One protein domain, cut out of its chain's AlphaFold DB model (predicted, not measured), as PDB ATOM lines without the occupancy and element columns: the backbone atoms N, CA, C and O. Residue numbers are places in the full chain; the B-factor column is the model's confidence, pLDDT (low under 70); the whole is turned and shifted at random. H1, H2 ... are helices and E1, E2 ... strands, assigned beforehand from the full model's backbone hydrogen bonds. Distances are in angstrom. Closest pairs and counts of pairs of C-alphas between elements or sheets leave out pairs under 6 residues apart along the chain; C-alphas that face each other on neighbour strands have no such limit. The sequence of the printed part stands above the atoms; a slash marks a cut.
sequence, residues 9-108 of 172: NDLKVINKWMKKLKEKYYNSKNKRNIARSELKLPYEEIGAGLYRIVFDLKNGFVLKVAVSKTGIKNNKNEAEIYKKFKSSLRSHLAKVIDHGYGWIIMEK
ATOM      1  N   ASN A   9     -28.840  53.757 -41.541       95.75
ATOM      2  CA  ASN A   9     -29.384  53.183 -42.769       95.75
ATOM      3  C   ASN A   9     -29.091  51.679 -42.877       95.75
ATOM      4  O   ASN A   9     -30.009  50.912 -43.170       95.75
ATOM      5  N   ASP A  10     -27.867  51.244 -42.558       96.69
ATOM      6  CA  ASP A  10     -27.509  49.818 -42.537       96.69
ATOM      7  C   ASP A  10     -28.439  49.040 -41.604       96.69
ATOM      8  O   ASP A  10     -29.042  48.035 -41.990       96.69
ATOM      9  N   LEU A  11     -28.637  49.558 -40.388       97.12
ATOM     10  CA  LEU A  11     -29.531  48.960 -39.399       97.12
ATOM     11  C   LEU A  11     -30.981  48.920 -39.889       97.12
ATOM     12  O   LEU A  11     -31.655  47.901 -39.730       97.12
ATOM     13  N   LYS A  12     -31.473  49.993 -40.522       97.25
ATOM     14  CA  LYS A  12     -32.827  50.046 -41.096       97.25
ATOM     15  C   LYS A  12     -33.029  48.952 -42.144       97.25
ATOM     16  O   LYS A  12     -34.053  48.264 -42.123       97.25
ATOM     17  N   VAL A  13     -32.061  48.767 -43.035       97.81
ATOM     18  CA  VAL A  13     -32.143  47.767 -44.103       97.81
ATOM     19  C   VAL A  13     -32.026  46.343 -43.550       97.81
ATOM     20  O   VAL A  13     -32.846  45.488 -43.897       97.81
ATOM     21  N   ILE A  14     -31.106  46.090 -42.614       98.00
ATOM     22  CA  ILE A  14     -30.987  44.789 -41.938       98.00
ATOM     23  C   ILE A  14     -32.278  44.452 -41.179       98.00
ATOM     24  O   ILE A  14     -32.787  43.337 -41.302       98.00
ATOM     25  N   ASN A  15     -32.863  45.405 -40.451       97.50
ATOM     26  CA  ASN A  15     -34.115  45.199 -39.718       97.50
ATOM     27  C   ASN A  15     -35.287  44.895 -40.660       97.50
ATOM     28  O   ASN A  15     -36.077  43.981 -40.397       97.50
ATOM     29  N   LYS A  16     -35.379  45.602 -41.793       97.19
ATOM     30  CA  LYS A  16     -36.370  45.320 -42.842       97.19
ATOM     31  C   LYS A  16     -36.200  43.904 -43.396       97.19
ATOM     32  O   LYS A  16     -37.189  43.179 -43.529       97.19
ATOM     33  N   TRP A  17     -34.964  43.487 -43.668       97.31
ATOM     34  CA  TRP A  17     -34.659  42.125 -44.101       97.31
ATOM     35  C   TRP A  17     -35.046  41.088 -43.038       97.31
ATOM     36  O   TRP A  17     -35.699  40.099 -43.364       97.31
ATOM     37  N   MET A  18     -34.738  41.323 -41.759       97.38
ATOM     38  CA  MET A  18     -35.100  40.417 -40.663       97.38
ATOM     39  C   MET A  18     -36.610  40.217 -40.527       97.38
ATOM     40  O   MET A  18     -37.059  39.088 -40.310       97.38
ATOM     41  N   LYS A  19     -37.396  41.285 -40.697       96.12
ATOM     42  CA  LYS A  19     -38.861  41.215 -40.717       96.12
ATOM     43  C   LYS A  19     -39.351  40.320 -41.862       96.12
ATOM     44  O   LYS A  19     -40.016  39.318 -41.606       96.12
ATOM     45  N   LYS A  20     -38.910  40.592 -43.096       94.88
ATOM     46  CA  LYS A  20     -39.252  39.785 -44.285       94.88
ATOM     47  C   LYS A  20     -38.832  38.321 -44.149       94.88
ATOM     48  O   LYS A  20     -39.578  37.411 -44.513       94.88
ATOM     49  N   LEU A  21     -37.632  38.085 -43.622       93.69
ATOM     50  CA  LEU A  21     -37.099  36.747 -43.407       93.69
ATOM     51  C   LEU A  21     -38.004  35.942 -42.466       93.69
ATOM     52  O   LEU A  21     -38.308  34.787 -42.771       93.69
ATOM     53  N   LYS A  22     -38.460  36.564 -41.370       92.06
ATOM     54  CA  LYS A  22     -39.367  35.955 -40.392       92.06
ATOM     55  C   LYS A  22     -40.749  35.667 -40.969       92.06
ATOM     56  O   LYS A  22     -41.295  34.607 -40.686       92.06
ATOM     57  N   GLU A  23     -41.290  36.590 -41.752       91.62
ATOM     58  CA  GLU A  23     -42.657  36.508 -42.278       91.62
ATOM     59  C   GLU A  23     -42.789  35.513 -43.432       91.62
ATOM     60  O   GLU A  23     -43.793  34.815 -43.523       91.62
ATOM     61  N   LYS A  24     -41.787  35.433 -44.318       88.12
ATOM     62  CA  LYS A  24     -41.970  34.767 -45.618       88.12
ATOM     63  C   LYS A  24     -40.847  33.825 -46.035       88.12
ATOM     64  O   LYS A  24     -41.096  32.864 -46.759       88.12
ATOM     65  N   TYR A  25     -39.602  34.075 -45.625       88.56
ATOM     66  CA  TYR A  25     -38.451  33.483 -46.325       88.56
ATOM     67  C   TYR A  25     -37.630  32.461 -45.536       88.56
ATOM     68  O   TYR A  25     -36.680  31.914 -46.100       88.56
ATOM     69  N   TYR A  26     -37.985  32.121 -44.291       83.06
ATOM     70  CA  TYR A  26     -37.240  31.110 -43.522       83.06
ATOM     71  C   TYR A  26     -37.056  29.779 -44.270       83.06
ATOM     72  O   TYR A  26     -35.952  29.219 -44.252       83.06
ATOM     73  N   ASN A  27     -38.097  29.331 -44.976       80.88
ATOM     74  CA  ASN A  27     -38.121  28.057 -45.699       80.88
ATOM     75  C   ASN A  27     -37.827  28.199 -47.204       80.88
ATOM     76  O   ASN A  27     -37.815  27.203 -47.922       80.88
ATOM     77  N   SER A  28     -37.560  29.412 -47.700       84.94
ATOM     78  CA  SER A  28     -37.290  29.623 -49.125       84.94
ATOM     79  C   SER A  28     -35.934  29.039 -49.531       84.94
ATOM     80  O   SER A  28     -34.916  29.286 -48.880       84.94
ATOM     81  N   LYS A  29     -35.896  28.308 -50.651       83.69
ATOM     82  CA  LYS A  29     -34.639  27.826 -51.252       83.69
ATOM     83  C   LYS A  29     -33.775  28.986 -51.777       83.69
ATOM     84  O   LYS A  29     -32.554  28.923 -51.683       83.69
ATOM     85  N   ASN A  30     -34.398  30.094 -52.197       87.12
ATOM     86  CA  ASN A  30     -33.731  31.254 -52.811       87.12
ATOM     87  C   ASN A  30     -33.433  32.401 -51.832       87.12
ATOM     88  O   ASN A  30     -33.048  33.493 -52.251       87.12
ATOM     89  N   LYS A  31     -33.576  32.172 -50.519       87.69
ATOM     90  CA  LYS A  31     -33.438  33.208 -49.478       87.69
ATOM     91  C   LYS A  31     -32.145  34.023 -49.549       87.69
ATOM     92  O   LYS A  31     -32.170  35.189 -49.184       87.69
ATOM     93  N   ARG A  32     -31.037  33.457 -50.046       89.75
ATOM     94  CA  ARG A  32     -29.768  34.185 -50.212       89.75
ATOM     95  C   ARG A  32     -29.838  35.241 -51.318       89.75
ATOM     96  O   ARG A  32     -29.428  36.370 -51.092       89.75
ATOM     97  N   ASN A  33     -30.373  34.894 -52.487       90.94
ATOM     98  CA  ASN A  33     -30.502  35.846 -53.594       90.94
ATOM     99  C   ASN A  33     -31.492  36.957 -53.236       90.94
ATOM    100  O   ASN A  33     -31.226  38.130 -53.485       90.94
ATOM    101  N   ILE A  34     -32.575  36.591 -52.544       92.94
ATOM    102  CA  ILE A  34     -33.529  37.559 -52.000       92.94
ATOM    103  C   ILE A  34     -32.820  38.468 -50.985       92.94
ATOM    104  O   ILE A  34     -32.887  39.683 -51.121       92.94
ATOM    105  N   ALA A  35     -32.057  37.910 -50.039       94.06
ATOM    106  CA  ALA A  35     -31.280  38.702 -49.087       94.06
ATOM    107  C   ALA A  35     -30.348  39.702 -49.782       94.06
ATOM    108  O   ALA A  35     -30.318  40.855 -49.379       94.06
ATOM    109  N   ARG A  36     -29.637  39.304 -50.846       94.00
ATOM    110  CA  ARG A  36     -28.775  40.219 -51.621       94.00
ATOM    111  C   ARG A  36     -29.566  41.371 -52.238       94.00
ATOM    112  O   ARG A  36     -29.155  42.521 -52.121       94.00
ATOM    113  N   SER A  37     -30.726  41.074 -52.830       93.38
ATOM    114  CA  SER A  37     -31.605  42.099 -53.412       93.38
ATOM    115  C   SER A  37     -32.223  43.048 -52.379       93.38
ATOM    116  O   SER A  37     -32.528  44.189 -52.712       93.38
ATOM    117  N   GLU A  38     -32.400  42.589 -51.139       94.25
ATOM    118  CA  GLU A  38     -33.023  43.357 -50.058       94.25
ATOM    119  C   GLU A  38     -32.004  44.149 -49.239       94.25
ATOM    120  O   GLU A  38     -32.297  45.269 -48.832       94.25
ATOM    121  N   LEU A  39     -30.827  43.569 -48.985       95.44
ATOM    122  CA  LEU A  39     -29.799  44.162 -48.139       95.44
ATOM    123  C   LEU A  39     -29.082  45.314 -48.837       95.44
ATOM    124  O   LEU A  39     -28.878  46.330 -48.188       95.44
ATOM    125  N   LYS A  40     -28.693  45.153 -50.116       93.00
ATOM    126  CA  LYS A  40     -27.993  46.172 -50.936       93.00
ATOM    127  C   LYS A  40     -27.030  47.069 -50.133       93.00
ATOM    128  O   LYS A  40     -27.015  48.285 -50.308       93.00
ATOM    129  N   LEU A  41     -26.278  46.467 -49.209       95.00
ATOM    130  CA  LEU A  41     -25.347  47.196 -48.356       95.00
ATOM    131  C   LEU A  41     -24.171  47.676 -49.220       95.00
ATOM    132  O   LEU A  41     -23.813  46.978 -50.170       95.00
ATOM    133  N   PRO A  42     -23.540  48.818 -48.899       94.88
ATOM    134  CA  PRO A  42     -22.418  49.353 -49.678       94.88
ATOM    135  C   PRO A  42     -21.111  48.559 -49.493       94.88
ATOM    136  O   PRO A  42     -20.083  48.899 -50.074       94.88
ATOM    137  N   TYR A  43     -21.139  47.522 -48.657       96.50
ATOM    138  CA  TYR A  43     -19.994  46.696 -48.306       96.50
ATOM    139  C   TYR A  43     -19.794  45.553 -49.301       96.50
ATOM    140  O   TYR A  43     -20.750  44.986 -49.835       96.50
ATOM    141  N   GLU A  44     -18.540  45.164 -49.498       96.19
ATOM    142  CA  GLU A  44     -18.185  44.051 -50.373       96.19
ATOM    143  C   GLU A  44     -18.570  42.711 -49.736       96.19
ATOM    144  O   GLU A  44     -18.227  42.443 -48.583       96.19
ATOM    145  N   GLU A  45     -19.271  41.849 -50.478       96.31
ATOM    146  CA  GLU A  45     -19.539  40.474 -50.050       96.31
ATOM    147  C   GLU A  45     -18.276  39.618 -50.224       96.31
ATOM    148  O   GLU A  45     -17.925  39.234 -51.334       96.31
ATOM    149  N   ILE A  46     -17.632  39.254 -49.114       94.56
ATOM    150  CA  ILE A  46     -16.416  38.417 -49.105       94.56
ATOM    151  C   ILE A  46     -16.706  36.931 -48.865       94.56
ATOM    152  O   ILE A  46     -15.806  36.090 -48.872       94.56
ATOM    153  N   GLY A  47     -17.968  36.577 -48.624       90.69
ATOM    154  CA  GLY A  47     -18.373  35.183 -48.536       90.69
ATOM    155  C   GLY A  47     -19.843  34.984 -48.204       90.69
ATOM    156  O   GLY A  47     -20.488  35.805 -47.555       90.69
ATOM    157  N   ALA A  48     -20.372  33.825 -48.585       86.81
ATOM    158  CA  ALA A  48     -21.720  33.416 -48.223       86.81
ATOM    159  C   ALA A  48     -21.759  31.947 -47.801       86.81
ATOM    160  O   ALA A  48     -21.470  31.034 -48.574       86.81
ATOM    161  N   GLY A  49     -22.171  31.712 -46.557       82.38
ATOM    162  CA  GLY A  49     -22.457  30.380 -46.039       82.38
ATOM    163  C   GLY A  49     -23.905  29.964 -46.301       82.38
ATOM    164  O   GLY A  49     -24.715  30.699 -46.871       82.38
ATOM    165  N   LEU A  50     -24.286  28.776 -45.825       86.44
ATOM    166  CA  LEU A  50     -25.673  28.291 -45.911       86.44
ATOM    167  C   LEU A  50     -26.671  29.203 -45.169       86.44
ATOM    168  O   LEU A  50     -27.846  29.277 -45.526       86.44
ATOM    169  N   TYR A  51     -26.200  29.898 -44.132       93.38
ATOM    170  CA  TYR A  51     -27.059  30.612 -43.188       93.38
ATOM    171  C   TYR A  51     -26.819  32.117 -43.114       93.38
ATOM    172  O   TYR A  51     -27.621  32.804 -42.481       93.38
ATOM    173  N   ARG A  52     -25.728  32.629 -43.699       95.56
ATOM    174  CA  ARG A  52     -25.281  34.019 -43.531       95.56
ATOM    175  C   ARG A  52     -24.558  34.531 -44.775       95.56
ATOM    176  O   ARG A  52     -23.911  33.735 -45.458       95.56
ATOM    177  N   ILE A  53     -24.648  35.833 -45.012       96.81
ATOM    178  CA  ILE A  53     -23.789  36.587 -45.934       96.81
ATOM    179  C   ILE A  53     -22.770  37.355 -45.086       96.81
ATOM    180  O   ILE A  53     -23.118  37.834 -44.004       96.81
ATOM    181  N   VAL A  54     -21.520  37.410 -45.537       96.94
ATOM    182  CA  VAL A  54     -20.400  38.058 -44.854       96.94
ATOM    183  C   VAL A  54     -19.904  39.214 -45.709       96.94
ATOM    184  O   VAL A  54     -19.547  39.015 -46.869       96.94
ATOM    185  N   PHE A  55     -19.869  40.396 -45.110       97.81
ATOM    186  CA  PHE A  55     -19.417  41.626 -45.735       97.81
ATOM    187  C   PHE A  55     -18.133  42.131 -45.076       97.81
ATOM    188  O   PHE A  55     -17.995  42.031 -43.853       97.81
ATOM    189  N   ASP A  56     -17.217  42.681 -45.869       97.44
ATOM    190  CA  ASP A  56     -16.048  43.412 -45.377       97.44
ATOM    191  C   ASP A  56     -16.414  44.880 -45.133       97.44
ATOM    192  O   ASP A  56     -16.841  45.582 -46.051       97.44
ATOM    193  N   LEU A  57     -16.236  45.344 -43.896       96.69
ATOM    194  CA  LEU A  57     -16.483  46.736 -43.521       96.69
ATOM    195  C   LEU A  57     -15.302  47.664 -43.877       96.69
ATOM    196  O   LEU A  57     -15.383  48.866 -43.647       96.69
ATOM    197  N   LYS A  58     -14.207  47.126 -44.441       94.56
ATOM    198  CA  LYS A  58     -12.987  47.838 -44.882       94.56
ATOM    199  C   LYS A  58     -12.256  48.618 -43.786       94.56
ATOM    200  O   LYS A  58     -11.401  49.450 -44.064       94.56
ATOM    201  N   ASN A  59     -12.552  48.307 -42.533       93.94
ATOM    202  CA  ASN A  59     -11.971  48.921 -41.340       93.94
ATOM    203  C   ASN A  59     -11.433  47.860 -40.360       93.94
ATOM    204  O   ASN A  59     -11.380  48.084 -39.155       93.94
ATOM    205  N   GLY A  60     -11.059  46.682 -40.874       94.94
ATOM    206  CA  GLY A  60     -10.565  45.563 -40.063       94.94
ATOM    207  C   GLY A  60     -11.665  44.724 -39.403       94.94
ATOM    208  O   GLY A  60     -11.361  43.867 -38.572       94.94
ATOM    209  N   PHE A  61     -12.930  44.925 -39.784       97.62
ATOM    210  CA  PHE A  61     -14.080  44.185 -39.265       97.62
ATOM    211  C   PHE A  61     -14.899  43.523 -40.375       97.62
ATOM    212  O   PHE A  61     -14.901  43.951 -41.528       97.62
ATOM    213  N   VAL A  62     -15.637  42.477 -40.004       97.62
ATOM    214  CA  VAL A  62     -16.604  41.806 -40.879       97.62
ATOM    215  C   VAL A  62     -18.002  41.875 -40.288       97.62
ATOM    216  O   VAL A  62     -18.189  41.651 -39.092       97.62
ATOM    217  N   LEU A  63     -18.995  42.107 -41.142       98.25
ATOM    218  CA  LEU A  63     -20.412  42.029 -40.806       98.25
ATOM    219  C   LEU A  63     -20.988  40.711 -41.325       98.25
ATOM    220  O   LEU A  63     -20.977  40.451 -42.525       98.25
ATOM    221  N   LYS A  64     -21.561  39.889 -40.444       97.88
ATOM    222  CA  LYS A  64     -22.278  38.667 -40.836       97.88
ATOM    223  C   LYS A  64     -23.781  38.855 -40.664       97.88
ATOM    224  O   LYS A  64     -24.278  38.863 -39.538       97.88
ATOM    225  N   VAL A  65     -24.526  38.916 -41.764       98.19
ATOM    226  CA  VAL A  65     -25.992  39.052 -41.753       98.19
ATOM    227  C   VAL A  65     -26.656  37.701 -41.997       98.19
ATOM    228  O   VAL A  65     -26.320  36.976 -42.936       98.19
ATOM    229  N   ALA A  66     -27.613  37.335 -41.149       97.62
ATOM    230  CA  ALA A  66     -28.347  36.086 -41.263       97.62
ATOM    231  C   ALA A  66     -29.282  36.074 -42.477       97.62
ATOM    232  O   ALA A  66     -29.949  37.054 -42.796       97.62
ATOM    233  N   VAL A  67     -29.394  34.913 -43.119       96.62
ATOM    234  CA  VAL A  67     -30.394  34.638 -44.163       96.62
ATOM    235  C   VAL A  67     -31.304  33.469 -43.788       96.62
ATOM    236  O   VAL A  67     -32.065  32.987 -44.616       96.62
ATOM    237  N   SER A  68     -31.220  32.966 -42.553       95.19
ATOM    238  CA  SER A  68     -32.065  31.882 -42.039       95.19
ATOM    239  C   SER A  68     -32.262  31.979 -40.524       95.19
ATOM    240  O   SER A  68     -31.472  32.617 -39.825       95.19
ATOM    241  N   LYS A  69     -33.262  31.262 -39.989       94.56
ATOM    242  CA  LYS A  69     -33.479  31.112 -38.536       94.56
ATOM    243  C   LYS A  69     -32.242  30.549 -37.825       94.56
ATOM    244  O   LYS A  69     -31.899  30.998 -36.735       94.56
ATOM    245  N   THR A  70     -31.549  29.596 -38.450       93.94
ATOM    246  CA  THR A  70     -30.287  29.042 -37.933       93.94
ATOM    247  C   THR A  70     -29.177  30.090 -37.921       93.94
ATOM    248  O   THR A  70     -28.438  30.167 -36.948       93.94
ATOM    249  N   GLY A  71     -29.094  30.948 -38.942       96.00
ATOM    250  CA  GLY A  71     -28.134  32.054 -38.984       96.00
ATOM    251  C   GLY A  71     -28.334  33.044 -37.838       96.00
ATOM    252  O   GLY A  71     -27.365  33.414 -37.182       96.00
ATOM    253  N   ILE A  72     -29.590  33.397 -37.537       96.88
ATOM    254  CA  ILE A  72     -29.938  34.270 -36.402       96.88
ATOM    255  C   ILE A  72     -29.477  33.640 -35.082       96.88
ATOM    256  O   ILE A  72     -28.821  34.300 -34.276       96.88
ATOM    257  N   LYS A  73     -29.777  32.349 -34.873       96.25
ATOM    258  CA  LYS A  73     -29.341  31.612 -33.676       96.25
ATOM    259  C   LYS A  73     -27.818  31.551 -33.562       96.25
ATOM    260  O   LYS A  73     -27.299  31.757 -32.473       96.25
ATOM    261  N   ASN A  74     -27.113  31.302 -34.666       95.94
ATOM    262  CA  ASN A  74     -25.654  31.234 -34.679       95.94
ATOM    263  C   ASN A  74     -25.017  32.585 -34.338       95.94
ATOM    264  O   ASN A  74     -24.123  32.607 -33.503       95.94
ATOM    265  N   ASN A  75     -25.503  33.696 -34.906       97.69
ATOM    266  CA  ASN A  75     -25.008  35.037 -34.568       97.69
ATOM    267  C   ASN A  75     -25.185  35.339 -33.073       97.69
ATOM    268  O   ASN A  75     -24.238  35.745 -32.406       97.69
ATOM    269  N   LYS A  76     -26.378  35.067 -32.525       97.38
ATOM    270  CA  LYS A  76     -26.637  35.218 -31.086       97.38
ATOM    271  C   LYS A  76     -25.698  34.342 -30.247       97.38
ATOM    272  O   LYS A  76     -25.137  34.816 -29.267       97.38
ATOM    273  N   ASN A  77     -25.511  33.084 -30.640       97.00
ATOM    274  CA  ASN A  77     -24.651  32.152 -29.916       97.00
ATOM    275  C   ASN A  77     -23.171  32.570 -29.953       97.00
ATOM    276  O   ASN A  77     -22.502  32.473 -28.933       97.00
ATOM    277  N   GLU A  78     -22.659  33.078 -31.080       96.88
ATOM    278  CA  GLU A  78     -21.290  33.619 -31.166       96.88
ATOM    279  C   GLU A  78     -21.095  34.787 -30.189       96.88
ATOM    280  O   GLU A  78     -20.138  34.797 -29.412       96.88
ATOM    281  N   ALA A  79     -22.031  35.738 -30.171       97.56
ATOM    282  CA  ALA A  79     -21.995  36.859 -29.239       97.56
ATOM    283  C   ALA A  79     -22.030  36.399 -27.770       97.56
ATOM    284  O   ALA A  79     -21.217  36.837 -26.953       97.56
ATOM    285  N   GLU A  80     -22.931  35.475 -27.432       97.00
ATOM    286  CA  GLU A  80     -23.053  34.954 -26.070       97.00
ATOM    287  C   GLU A  80     -21.820  34.171 -25.623       97.00
ATOM    288  O   GLU A  80     -21.344  34.386 -24.507       97.00
ATOM    289  N   ILE A  81     -21.278  33.301 -26.479       96.06
ATOM    290  CA  ILE A  81     -20.059  32.542 -26.187       96.06
ATOM    291  C   ILE A  81     -18.904  33.498 -25.918       96.06
ATOM    292  O   ILE A  81     -18.238  33.371 -24.893       96.06
ATOM    293  N   TYR A  82     -18.685  34.478 -26.795       97.00
ATOM    294  CA  TYR A  82     -17.574  35.411 -26.637       97.00
ATOM    295  C   TYR A  82     -17.690  36.241 -25.348       97.00
ATOM    296  O   TYR A  82     -16.701  36.458 -24.641       97.00
ATOM    297  N   LYS A  83     -18.914  36.650 -24.995       95.75
ATOM    298  CA  LYS A  83     -19.201  37.387 -23.760       95.75
ATOM    299  C   LYS A  83     -19.010  36.532 -22.504       95.75
ATOM    300  O   LYS A  83     -18.435  37.009 -21.528       95.75
ATOM    301  N   LYS A  84     -19.513  35.294 -22.498       94.69
ATOM    302  CA  LYS A  84     -19.576  34.442 -21.297       94.69
ATOM    303  C   LYS A  84     -18.304  33.636 -21.049       94.69
ATOM    304  O   LYS A  84     -18.026  33.307 -19.901       94.69
ATOM    305  N   PHE A  85     -17.535  33.301 -22.084       94.25
ATOM    306  CA  PHE A  85     -16.383  32.411 -21.953       94.25
ATOM    307  C   PHE A  85     -15.181  33.108 -21.296       94.25
ATOM    308  O   PHE A  85     -14.303  33.651 -21.965       94.25
ATOM    309  N   LYS A  86     -15.127  33.074 -19.959       90.62
ATOM    310  CA  LYS A  86     -14.083  33.695 -19.118       90.62
ATOM    311  C   LYS A  86     -12.806  32.843 -19.012       90.62
ATOM    312  O   LYS A  86     -12.296  32.595 -17.927       90.62
ATOM    313  N   SER A  87     -12.303  32.356 -20.142       94.50
ATOM    314  CA  SER A  87     -11.078  31.551 -20.223       94.50
ATOM    315  C   SER A  87     -10.018  32.279 -21.039       94.50
ATOM    316  O   SER A  87     -10.356  32.984 -21.991       94.50
ATOM    317  N   SER A  88      -8.736  32.036 -20.749       94.25
ATOM    318  CA  SER A  88      -7.639  32.492 -21.616       94.25
ATOM    319  C   SER A  88      -7.780  31.961 -23.042       94.25
ATOM    320  O   SER A  88      -7.395  32.637 -23.986       94.25
ATOM    321  N   LEU A  89      -8.448  30.813 -23.227       95.50
ATOM    322  CA  LEU A  89      -8.748  30.263 -24.550       95.50
ATOM    323  C   LEU A  89      -9.670  31.151 -25.399       95.50
ATOM    324  O   LEU A  89      -9.770  30.928 -26.602       95.50
ATOM    325  N   ARG A  90     -10.337  32.157 -24.813       96.31
ATOM    326  CA  ARG A  90     -11.121  33.139 -25.571       96.31
ATOM    327  C   ARG A  90     -10.258  33.909 -26.575       96.31
ATOM    328  O   ARG A  90     -10.789  34.310 -27.601       96.31
ATOM    329  N   SER A  91      -8.953  34.075 -26.333       96.38
ATOM    330  CA  SER A  91      -8.036  34.720 -27.290       96.38
ATOM    331  C   SER A  91      -7.925  33.974 -28.624       96.38
ATOM    332  O   SER A  91      -7.570  34.581 -29.628       96.38
ATOM    333  N   HIS A  92      -8.282  32.686 -28.655       97.19
ATOM    334  CA  HIS A  92      -8.357  31.879 -29.872       97.19
ATOM    335  C   HIS A  92      -9.694  32.015 -30.615       97.19
ATOM    336  O   HIS A  92      -9.887  31.365 -31.637       97.19
ATOM    337  N   LEU A  93     -10.646  32.807 -30.121       97.25
ATOM    338  CA  LEU A  93     -11.889  33.115 -30.825       97.25
ATOM    339  C   LEU A  93     -11.766  34.504 -31.444       97.25
ATOM    340  O   LEU A  93     -11.313  35.435 -30.777       97.25
ATOM    341  N   ALA A  94     -12.194  34.651 -32.698       97.19
ATOM    342  CA  ALA A  94     -12.299  35.972 -33.300       97.19
ATOM    343  C   ALA A  94     -13.221  36.856 -32.445       97.19
ATOM    344  O   ALA A  94     -14.320  36.455 -32.076       97.19
ATOM    345  N   LYS A  95     -12.749  38.046 -32.096       97.25
ATOM    346  CA  LYS A  95     -13.408  39.001 -31.223       97.25
ATOM    347  C   LYS A  95     -14.732  39.443 -31.818       97.25
ATOM    348  O   LYS A  95     -14.787  39.892 -32.959       97.25
ATOM    349  N   VAL A  96     -15.781  39.359 -31.007       97.81
ATOM    350  CA  VAL A  96     -17.060  40.016 -31.285       97.81
ATOM    351  C   VAL A  96     -16.938  41.467 -30.859       97.81
ATOM    352  O   VAL A  96     -16.536  41.743 -29.727       97.81
ATOM    353  N   ILE A  97     -17.256  42.371 -31.776       97.44
ATOM    354  CA  ILE A  97     -17.172  43.815 -31.561       97.44
ATOM    355  C   ILE A  97     -18.547  44.367 -31.219       97.44
ATOM    356  O   ILE A  97     -18.686  45.089 -30.241       97.44
ATOM    357  N   ASP A  98     -19.560  43.957 -31.978       97.00
ATOM    358  CA  ASP A  98     -20.946  44.351 -31.757       97.00
ATOM    359  C   ASP A  98     -21.894  43.282 -32.317       97.00
ATOM    360  O   ASP A  98     -21.500  42.428 -33.122       97.00
ATOM    361  N   HIS A  99     -23.150  43.289 -31.888       97.62
ATOM    362  CA  HIS A  99     -24.163  42.378 -32.390       97.62
ATOM    363  C   HIS A  99     -25.582  42.927 -32.230       97.62
ATOM    364  O   HIS A  99     -25.912  43.641 -31.288       97.62
ATOM    365  N   GLY A 100     -26.482  42.460 -33.091       97.19
ATOM    366  CA  GLY A 100     -27.908  42.753 -33.003       97.19
ATOM    367  C   GLY A 100     -28.764  41.574 -33.443       97.19
ATOM    368  O   GLY A 100     -28.282  40.458 -33.662       97.19
ATOM    369  N   TYR A 101     -30.074  41.792 -33.564       96.88
ATOM    370  CA  TYR A 101     -30.964  40.733 -34.031       96.88
ATOM    371  C   TYR A 101     -30.647  40.375 -35.489       96.88
ATOM    372  O   TYR A 101     -30.909  41.143 -36.410       96.88
ATOM    373  N   GLY A 102     -30.073  39.187 -35.687       96.69
ATOM    374  CA  GLY A 102     -29.772  38.646 -37.010       96.69
ATOM    375  C   GLY A 102     -28.478  39.140 -37.652       96.69
ATOM    376  O   GLY A 102     -28.198  38.754 -38.785       96.69
ATOM    377  N   TRP A 103     -27.644  39.896 -36.940       98.31
ATOM    378  CA  TRP A 103     -26.327  40.310 -37.422       98.31
ATOM    379  C   TRP A 103     -25.285  40.310 -36.298       98.31
ATOM    380  O   TRP A 103     -25.627  40.390 -35.119       98.31
ATOM    381  N   ILE A 104     -24.016  40.166 -36.668       98.44
ATOM    382  CA  ILE A 104     -22.868  40.235 -35.757       98.44
ATOM    383  C   ILE A 104     -21.689  40.883 -36.483       98.44
ATOM    384  O   ILE A 104     -21.489  40.622 -37.672       98.44
ATOM    385  N   ILE A 105     -20.931  41.714 -35.771       98.38
ATOM    386  CA  ILE A 105     -19.675  42.302 -36.231       98.38
ATOM    387  C   ILE A 105     -18.528  41.666 -35.462       98.38
ATOM    388  O   ILE A 105     -18.552  41.569 -34.231       98.38
ATOM    389  N   MET A 106     -17.520  41.221 -36.198       97.75
ATOM    390  CA  MET A 106     -16.348  40.558 -35.642       97.75
ATOM    391  C   MET A 106     -15.071  41.166 -36.208       97.75
ATOM    392  O   MET A 106     -15.095  41.757 -37.286       97.75
ATOM    393  N   GLU A 107     -13.950  40.989 -35.512       96.69
ATOM    394  CA  GLU A 107     -12.640  41.279 -36.099       96.69
ATOM    395  C   GLU A 107     -12.420  40.452 -37.373       96.69
ATOM    396  O   GLU A 107     -12.780  39.270 -37.451       96.69
ATOM    397  N   LYS A 108     -11.824  41.088 -38.379       96.06
ATOM    398  CA  LYS A 108     -11.382  40.432 -39.602       96.06
ATOM    399  C   LYS A 108     -10.005  39.821 -39.358       96.06
ATOM    400  O   LYS A 108      -9.085  40.497 -38.907       96.06
TER     401      LYS A 108
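This is residues 9 to 108 of the 172 residues of an uncharacterized protein of Paenibacillus sp. yr247 (UniProt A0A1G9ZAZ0). A strongly twisted sheet of five antiparallel strands forms the middle layer of three, with the long helix H3 slantwise over one face and the helical hairpin of H1 and H2 on the opposite face, towards one end of the strands. The short helix H4 lies away from the sheet at the far end of the long axis. The printed part has 100 residues with four named helices and five named strands, in the order H1 H2 E1 E2 E3 H3 H4 E4 E5, and the class is mixed, helices and strands. The sheet runs E1, E2, E3, E5, E4. The whole is compact, with a radius of gyration of the C-alphas of 13.5 A, and elongated in outline, spanning 41 by 27 by 22 A.

Strands E1, residues 44 to 48, E2, residues 52 to 56, and E3, residues 61 to 66, form a meander, each the antiparallel neighbour of the one before. N 54 and O 47 are 2.8 A apart, and N 55 and O 63 are 2.8 A apart. E5, residues 103 to 107, is the next neighbour of E3, with N 62 and O 106 at 2.9 A. The edge strand E4, residues 96 to 100, forms a hairpin with E5, with N 105 and O 98 at 2.8 A. H3, residues 69 to 84, is on the sheet at a height over the sheet of 8.6 A; its closest C-alphas to E5 are those of Asn 75 and Ile 104, 5.7 A apart. H4, residues 88 to 92, is not on the sheet; it is close to H3 but not clearly touching, the closest C-alphas being those of Tyr 82 and Arg 90, 6.9 A apart. E3, H3, H4 and E4 make a split strand-helix-strand unit, two strands running the same way with E5 between them, and its crossover is right-handed. H2, residues 31 to 39, is on the sheet, on the opposite face from H3. H1, residues 9 to 25, is also on the sheet and forms a helical hairpin with H2: they touch at a shallow tilt of 31 degrees, opposite ways, the closest C-alphas being those of Val 13 and Leu 39, 5.9 A apart. In H1, H2 and H3 every O i to N i+4 pair is within hydrogen-bond range; in H4 it is 0 of 1, beside 2 of 2 O i to N i+3 pairs.

E3, the longest strand by residues, runs 16.5 A from C-alpha 61 at (-14.080, 44.185, -39.265). H3 measures 22.4 A and H1 22.0 A, the latter beginning at C-alpha 9 at (-29.384, 53.183, -42.769). E5 ends at C-alpha 107 at (-12.640, 41.279, -36.099).

The two C-alphas farthest apart, those of Lys 24 and Ser 88, are 42.0 A apart. The links between the named elements are tight. The printed part has no cut, its mean pLDDT is 94.8, and no printed residue is under 70.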